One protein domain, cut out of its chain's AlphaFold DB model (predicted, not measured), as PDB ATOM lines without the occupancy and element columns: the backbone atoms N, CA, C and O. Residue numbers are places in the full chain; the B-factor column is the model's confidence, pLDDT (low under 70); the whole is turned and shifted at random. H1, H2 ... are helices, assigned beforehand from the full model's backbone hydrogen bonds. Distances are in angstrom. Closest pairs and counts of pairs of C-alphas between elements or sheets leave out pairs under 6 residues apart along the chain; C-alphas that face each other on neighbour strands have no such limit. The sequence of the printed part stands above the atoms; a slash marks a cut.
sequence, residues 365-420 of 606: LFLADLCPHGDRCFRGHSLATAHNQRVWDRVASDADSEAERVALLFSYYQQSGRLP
ATOM      1  N   LEU A 365      19.450 -20.776 -34.796       76.62
ATOM      2  CA  LEU A 365      18.016 -20.476 -34.703       76.62
ATOM      3  C   LEU A 365      17.677 -19.696 -33.438       76.62
ATOM      4  O   LEU A 365      16.678 -18.993 -33.426       76.62
ATOM      5  N   PHE A 366      18.471 -19.826 -32.375       84.19
ATOM      6  CA  PHE A 366      18.303 -18.991 -31.193       84.19
ATOM      7  C   PHE A 366      18.684 -17.557 -31.512       84.19
ATOM      8  O   PHE A 366      17.851 -16.692 -31.312       84.19
ATOM      9  N   LEU A 367      19.847 -17.331 -32.129       82.25
ATOM     10  CA  LEU A 367      20.275 -15.994 -32.562       82.25
ATOM     11  C   LEU A 367      19.344 -15.355 -33.606       82.25
ATOM     12  O   LEU A 367      19.254 -14.137 -33.691       82.25
ATOM     13  N   ALA A 368      18.626 -16.168 -34.382       76.44
ATOM     14  CA  ALA A 368      17.575 -15.701 -35.287       76.44
ATOM     15  C   ALA A 368      16.228 -15.423 -34.581       76.44
ATOM     16  O   ALA A 368      15.260 -15.040 -35.224       76.44
ATOM     17  N   ASP A 369      16.120 -15.689 -33.278       77.31
ATOM     18  CA  ASP A 369      14.872 -15.710 -32.503       77.31
ATOM     19  C   ASP A 369      13.783 -16.646 -33.090       77.31
ATOM     20  O   ASP A 369      12.568 -16.426 -33.014       77.31
ATOM     21  N   LEU A 370      14.224 -17.756 -33.683       75.12
ATOM     22  CA  LEU A 370      13.392 -18.770 -34.342       75.12
ATOM     23  C   LEU A 370      13.390 -20.125 -33.631       75.12
ATOM     24  O   LEU A 370      12.606 -20.999 -34.001       75.12
ATOM     25  N   CYS A 371      14.260 -20.345 -32.642       76.19
ATOM     26  CA  CYS A 371      14.391 -21.664 -32.029       76.19
ATOM     27  C   CYS A 371      13.110 -22.062 -31.269       76.19
ATOM     28  O   CYS A 371      12.731 -21.373 -30.324       76.19
ATOM     29  N   PRO A 372      12.471 -23.199 -31.605       63.75
ATOM     30  CA  PRO A 372      11.242 -23.632 -30.941       63.75
ATOM     31  C   PRO A 372      11.492 -24.424 -29.649       63.75
ATOM     32  O   PRO A 372      10.542 -24.791 -28.964       63.75
ATOM     33  N   HIS A 373      12.750 -24.749 -29.333       68.00
ATOM     34  CA  HIS A 373      13.095 -25.693 -28.265       68.00
ATOM     35  C   HIS A 373      13.467 -25.031 -26.933       68.00
ATOM     36  O   HIS A 373      13.616 -25.750 -25.942       68.00
ATOM     37  N   GLY A 374      13.608 -23.699 -26.899       70.38
ATOM     38  CA  GLY A 374      14.057 -22.970 -25.708       70.38
ATOM     39  C   GLY A 374      15.327 -23.589 -25.114       70.38
ATOM     40  O   GLY A 374      16.171 -24.105 -25.848       70.38
ATOM     41  N   ASP A 375      15.423 -23.638 -23.790       73.19
ATOM     42  CA  ASP A 375      16.606 -24.151 -23.077       73.19
ATOM     43  C   ASP A 375      16.873 -25.648 -23.292       73.19
ATOM     44  O   ASP A 375      17.959 -26.151 -23.010       73.19
ATOM     45  N   ARG A 376      15.908 -26.385 -23.860       70.88
ATOM     46  CA  ARG A 376      16.065 -27.805 -24.212       70.88
ATOM     47  C   ARG A 376      16.739 -28.019 -25.570       70.88
ATOM     48  O   ARG A 376      16.891 -29.160 -26.009       70.88
ATOM     49  N   CYS A 377      17.133 -26.949 -26.259       73.62
ATOM     50  CA  CYS A 377      17.776 -27.024 -27.563       73.62
ATOM     51  C   CYS A 377      19.135 -27.739 -27.502       73.62
ATOM     52  O   CYS A 377      20.061 -27.318 -26.813       73.62
ATOM     53  N   PHE A 378      19.294 -28.790 -28.309       66.69
ATOM     54  CA  PHE A 378      20.530 -29.578 -28.372       66.69
ATOM     55  C   PHE A 378      21.746 -28.807 -28.924       66.69
ATOM     56  O   PHE A 378      22.874 -29.256 -28.740       66.69
ATOM     57  N   ARG A 379      21.528 -27.671 -29.603       71.38
ATOM     58  CA  ARG A 379      22.584 -26.768 -30.099       71.38
ATOM     59  C   ARG A 379      23.022 -25.712 -29.073       71.38
ATOM     60  O   ARG A 379      23.856 -24.886 -29.411       71.38
ATOM     61  N   GLY A 380      22.432 -25.708 -27.875       79.69
ATOM     62  CA  GLY A 380      22.787 -24.808 -26.775       79.69
ATOM     63  C   GLY A 380      22.432 -23.337 -27.017       79.69
ATOM     64  O   GLY A 380      22.659 -22.791 -28.095       79.69
ATOM     65  N   HIS A 381      21.858 -22.681 -26.011       88.12
ATOM     66  CA  HIS A 381      21.534 -21.244 -26.048       88.12
ATOM     67  C   HIS A 381      22.397 -20.410 -25.092       88.12
ATOM     68  O   HIS A 381      22.306 -19.190 -25.102       88.12
ATOM     69  N   SER A 382      23.250 -21.056 -24.292       89.81
ATOM     70  CA  SER A 382      24.054 -20.377 -23.278       89.81
ATOM     71  C   SER A 382      25.437 -19.986 -23.802       89.81
ATOM     72  O   SER A 382      26.178 -20.802 -24.367       89.81
ATOM     73  N   LEU A 383      25.806 -18.729 -23.571       90.38
ATOM     74  CA  LEU A 383      27.162 -18.217 -23.758       90.38
ATOM     75  C   LEU A 383      28.030 -18.435 -22.515       90.38
ATOM     76  O   LEU A 383      29.250 -18.395 -22.631       90.38
ATOM     77  N   ALA A 384      27.430 -18.751 -21.367       88.31
ATOM     78  CA  ALA A 384      28.144 -19.044 -20.125       88.31
ATOM     79  C   ALA A 384      28.899 -20.391 -20.130       88.31
ATOM     80  O   ALA A 384      29.539 -20.758 -19.144       88.31
ATOM     81  N   THR A 385      28.867 -21.164 -21.224       89.19
ATOM     82  CA  THR A 385      29.689 -22.381 -21.305       89.19
ATOM     83  C   THR A 385      31.177 -22.028 -21.272       89.19
ATOM     84  O   THR A 385      31.610 -21.062 -21.896       89.19
ATOM     85  N   ALA A 386      32.000 -22.860 -20.624       85.62
ATOM     86  CA  ALA A 386      33.442 -22.611 -20.505       85.62
ATOM     87  C   ALA A 386      34.149 -22.412 -21.862       85.62
ATOM     88  O   ALA A 386      35.150 -21.709 -21.949       85.62
ATOM     89  N   HIS A 387      33.650 -23.044 -22.932       85.62
ATOM     90  CA  HIS A 387      34.147 -22.816 -24.291       85.62
ATOM     91  C   HIS A 387      33.757 -21.437 -24.826       85.62
ATOM     92  O   HIS A 387      34.626 -20.714 -25.303       85.62
ATOM     93  N   ASN A 388      32.477 -21.074 -24.731       89.81
ATOM     94  CA  ASN A 388      31.970 -19.799 -25.236       89.81
ATOM     95  C   ASN A 388      32.561 -18.614 -24.463       89.81
ATOM     96  O   ASN A 388      32.948 -17.642 -25.102       89.81
ATOM     97  N   GLN A 389      32.749 -18.746 -23.147       88.69
ATOM     98  CA  GLN A 389      33.442 -17.755 -22.321       88.69
ATOM     99  C   GLN A 389      34.859 -17.486 -22.848       88.69
ATOM    100  O   GLN A 389      35.169 -16.362 -23.214       88.69
ATOM    101  N   ARG A 390      35.677 -18.533 -23.049       87.19
ATOM    102  CA  ARG A 390      37.041 -18.387 -23.606       87.19
ATOM    103  C   ARG A 390      37.089 -17.792 -25.012       87.19
ATOM    104  O   ARG A 390      38.133 -17.284 -25.420       87.19
ATOM    105  N   VAL A 391      36.038 -17.980 -25.809       88.56
ATOM    106  CA  VAL A 391      35.928 -17.365 -27.139       88.56
ATOM    107  C   VAL A 391      35.566 -15.888 -26.999       88.56
ATOM    108  O   VAL A 391      36.134 -15.070 -27.715       88.56
ATOM    109  N   TRP A 392      34.671 -15.558 -26.067       88.12
ATOM    110  CA  TRP A 392      34.242 -14.194 -25.779       88.12
ATOM    111  C   TRP A 392      35.368 -13.332 -25.206       88.12
ATOM    112  O   TRP A 392      35.585 -12.232 -25.696       88.12
ATOM    113  N   ASP A 393      36.157 -13.871 -24.272       86.06
ATOM    114  CA  ASP A 393      37.268 -13.172 -23.600       86.06
ATOM    115  C   ASP A 393      38.370 -12.676 -24.562       86.06
ATOM    116  O   ASP A 393      39.271 -11.937 -24.171       86.06
ATOM    117  N   ARG A 394      38.346 -13.106 -25.831       82.56
ATOM    118  CA  ARG A 394      39.305 -12.695 -26.869       82.56
ATOM    119  C   ARG A 394      38.878 -11.449 -27.634       82.56
ATOM    120  O   ARG A 394      39.676 -10.930 -28.411       82.56
ATOM    121  N   VAL A 395      37.629 -11.023 -27.481       83.06
ATOM    122  CA  VAL A 395      37.079  -9.846 -28.148       83.06
ATOM    123  C   VAL A 395      36.970  -8.731 -27.117       83.06
ATOM    124  O   VAL A 395      36.490  -8.952 -26.010       83.06
ATOM    125  N   ALA A 396      37.424  -7.531 -27.479       76.62
ATOM    126  CA  ALA A 396      37.212  -6.348 -26.656       76.62
ATOM    127  C   ALA A 396      35.715  -5.991 -26.694       76.62
ATOM    128  O   ALA A 396      35.212  -5.530 -27.720       76.62
ATOM    129  N   SER A 397      35.005  -6.280 -25.605       79.81
ATOM    130  CA  SER A 397      33.569  -6.055 -25.444       79.81
ATOM    131  C   SER A 397      33.301  -5.555 -24.030       79.81
ATOM    132  O   SER A 397      33.818  -6.136 -23.079       79.81
ATOM    133  N   ASP A 398      32.459  -4.530 -23.906       78.25
ATOM    134  CA  ASP A 398      32.026  -3.969 -22.618       78.25
ATOM    135  C   ASP A 398      30.877  -4.783 -21.977       78.25
ATOM    136  O   ASP A 398      30.284  -4.359 -20.990       78.25
ATOM    137  N   ALA A 399      30.502  -5.931 -22.562       82.88
ATOM    138  CA  ALA A 399      29.429  -6.777 -22.044       82.88
ATOM    139  C   ALA A 399      29.930  -7.760 -20.979       82.88
ATOM    140  O   ALA A 399      30.556  -8.793 -21.277       82.88
ATOM    141  N   ASP A 400      29.545  -7.476 -19.739       79.62
ATOM    142  CA  ASP A 400      29.997  -8.191 -18.550       79.62
ATOM    143  C   ASP A 400      29.058  -9.340 -18.165       79.62
ATOM    144  O   ASP A 400      29.500 -10.358 -17.624       79.62
ATOM    145  N   SER A 401      27.771  -9.241 -18.510       88.44
ATOM    146  CA  SER A 401      26.770 -10.280 -18.244       88.44
ATOM    147  C   SER A 401      26.441 -11.140 -19.472       88.44
ATOM    148  O   SER A 401      26.505 -10.695 -20.616       88.44
ATOM    149  N   GLU A 402      26.010 -12.392 -19.260       88.56
ATOM    150  CA  GLU A 402      25.524 -13.250 -20.357       88.56
ATOM    151  C   GLU A 402      24.372 -12.590 -21.133       88.56
ATOM    152  O   GLU A 402      24.333 -12.681 -22.358       88.56
ATOM    153  N   ALA A 403      23.477 -11.883 -20.436       86.94
ATOM    154  CA  ALA A 403      22.350 -11.185 -21.044       86.94
ATOM    155  C   ALA A 403      22.804 -10.075 -22.006       86.94
ATOM    156  O   ALA A 403      22.314 -10.010 -23.134       86.94
ATOM    157  N   GLU A 404      23.778  -9.253 -21.606       89.62
ATOM    158  CA  GLU A 404      24.350  -8.208 -22.465       89.62
ATOM    159  C   GLU A 404      25.070  -8.806 -23.675       89.62
ATOM    160  O   GLU A 404      24.896  -8.341 -24.799       89.62
ATOM    161  N   ARG A 405      25.822  -9.896 -23.483       90.38
ATOM    162  CA  ARG A 405      26.529 -10.587 -24.575       90.38
ATOM    163  C   ARG A 405      25.570 -11.188 -25.594       90.38
ATOM    164  O   ARG A 405      25.793 -11.092 -26.802       90.38
ATOM    165  N   VAL A 406      24.486 -11.798 -25.114       87.56
ATOM    166  CA  VAL A 406      23.401 -12.295 -25.963       87.56
ATOM    167  C   VAL A 406      22.765 -11.130 -26.721       87.56
ATOM    168  O   VAL A 406      22.642 -11.219 -27.941       87.56
ATOM    169  N   ALA A 407      22.431 -10.026 -26.047       86.00
ATOM    170  CA  ALA A 407      21.843  -8.847 -26.682       86.00
ATOM    171  C   ALA A 407      22.745  -8.261 -27.785       86.00
ATOM    172  O   ALA A 407      22.257  -8.009 -28.887       86.00
ATOM    173  N   LEU A 408      24.055  -8.141 -27.534       87.44
ATOM    174  CA  LEU A 408      25.038  -7.694 -28.527       87.44
ATOM    175  C   LEU A 408      25.136  -8.640 -29.731       87.44
ATOM    176  O   LEU A 408      25.218  -8.188 -30.873       87.44
ATOM    177  N   LEU A 409      25.119  -9.959 -29.513       87.06
ATOM    178  CA  LEU A 409      25.104 -10.926 -30.617       87.06
ATOM    179  C   LEU A 409      23.826 -10.821 -31.445       87.06
ATOM    180  O   LEU A 409      23.898 -10.867 -32.672       87.06
ATOM    181  N   PHE A 410      22.670 -10.695 -30.792       82.62
ATOM    182  CA  PHE A 410      21.389 -10.525 -31.474       82.62
ATOM    183  C   PHE A 410      21.394  -9.266 -32.334       82.62
ATOM    184  O   PHE A 410      21.109  -9.356 -33.528       82.62
ATOM    185  N   SER A 411      21.771  -8.116 -31.766       80.94
ATOM    186  CA  SER A 411      21.824  -6.858 -32.512       80.94
ATOM    187  C   SER A 411      22.807  -6.948 -33.674       80.94
ATOM    188  O   SER A 411      22.458  -6.572 -34.789       80.94
ATOM    189  N   TYR A 412      23.991  -7.525 -33.454       82.44
ATOM    190  CA  TYR A 412      24.989  -7.698 -34.501       82.44
ATOM    191  C   TYR A 412      24.471  -8.568 -35.649       82.44
ATOM    192  O   TYR A 412      24.445  -8.113 -36.788       82.44
ATOM    193  N   TYR A 413      24.006  -9.790 -35.375       75.69
ATOM    194  CA  TYR A 413      23.600 -10.734 -36.422       75.69
ATOM    195  C   TYR A 413      22.302 -10.343 -37.141       75.69
ATOM    196  O   TYR A 413      22.152 -10.676 -38.321       75.69
ATOM    197  N   GLN A 414      21.391  -9.634 -36.466       70.19
ATOM    198  CA  GLN A 414      20.181  -9.093 -37.089       70.19
ATOM    199  C   GLN A 414      20.487  -7.880 -37.975       70.19
ATOM    200  O   GLN A 414      19.978  -7.804 -39.090       70.19
ATOM    201  N   GLN A 415      21.335  -6.950 -37.520       69.12
ATOM    202  CA  GLN A 415      21.655  -5.726 -38.270       69.12
ATOM    203  C   GLN A 415      22.636  -5.977 -39.415       69.12
ATOM    204  O   GLN A 415      22.559  -5.331 -40.455       69.12
ATOM    205  N   SER A 416      23.560  -6.926 -39.251       64.94
ATOM    206  CA  SER A 416      24.612  -7.173 -40.233       64.94
ATOM    207  C   SER A 416      24.179  -8.071 -41.397       64.94
ATOM    208  O   SER A 416      25.005  -8.350 -42.262       64.94
ATOM    209  N   GLY A 417      22.961  -8.632 -41.377       62.00
ATOM    210  CA  GLY A 417      22.496  -9.595 -42.388       62.00
ATOM    211  C   GLY A 417      23.391 -10.838 -42.520       62.00
ATOM    212  O   GLY A 417      23.440 -11.468 -43.571       62.00
ATOM    213  N   ARG A 418      24.153 -11.186 -41.469       60.81
ATOM    214  CA  ARG A 418      25.177 -12.253 -41.520       60.81
ATOM    215  C   ARG A 418      24.600 -13.656 -41.320       60.81
ATOM    216  O   ARG A 418      25.325 -14.638 -41.478       60.81
ATOM    217  N   LEU A 419      23.320 -13.772 -40.959       64.62
ATOM    218  CA  LEU A 419      22.625 -15.057 -40.942       64.62
ATOM    219  C   LEU A 419      22.159 -15.406 -42.365       64.62
ATOM    220  O   LEU A 419      21.480 -14.592 -42.984       64.62
ATOM    221  N   PRO A 420      22.488 -16.598 -42.893       60.72
ATOM    222  CA  PRO A 420      22.150 -16.946 -44.269       60.72
ATOM    223  C   PRO A 420      20.640 -16.977 -44.535       60.72
ATOM    224  O   PRO A 420      19.893 -17.586 -43.770       60.72
TER     225      PRO A 420
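This is residues 365 to 420 of the 606 residues of the protein "E3 ubiquitin-protein ligase rnf8-B" of Amphibalanus amphitrite (UniProt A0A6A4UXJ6). Little of this domain is regular structure: a long unnamed stretch, residues 365 to 385, winds to a short helix, H1, and a looping link then leads back to a longer helix, H2, which is separate from H1. The printed part has 56 residues with two named helices, H1 then H2, which hold 21 of them, and no named strand; the class is all helix. It is compact, with a radius of gyration of the C-alphas of 11.7 A, and spans 30 by 25 by 17 A.

Start at C-alpha 365, at (18.016, -20.476, -34.703), and pass to H1, residues 386 to 392, 10.0 A long. Find C-alpha 402 at (25.524, -13.250, -20.357); from there H2, residues 402 to 415, runs 19.8 A to C-alpha 415 at (21.655, -5.726, -38.270).

H1 and H2 are apart, with no C-alpha of the one within 8 A of the other. A short link of 9 residues joins them. In both helices every O i to N i+4 pair is within hydrogen-bond range.

Look to Pro 372 and Ala 396 for the two C-alphas farthest apart, 31.5 A. The printed part has no cut. The mean pLDDT of the printed part is 79.6; residues 372 to 373, 378 and 415 to 420 are under 70.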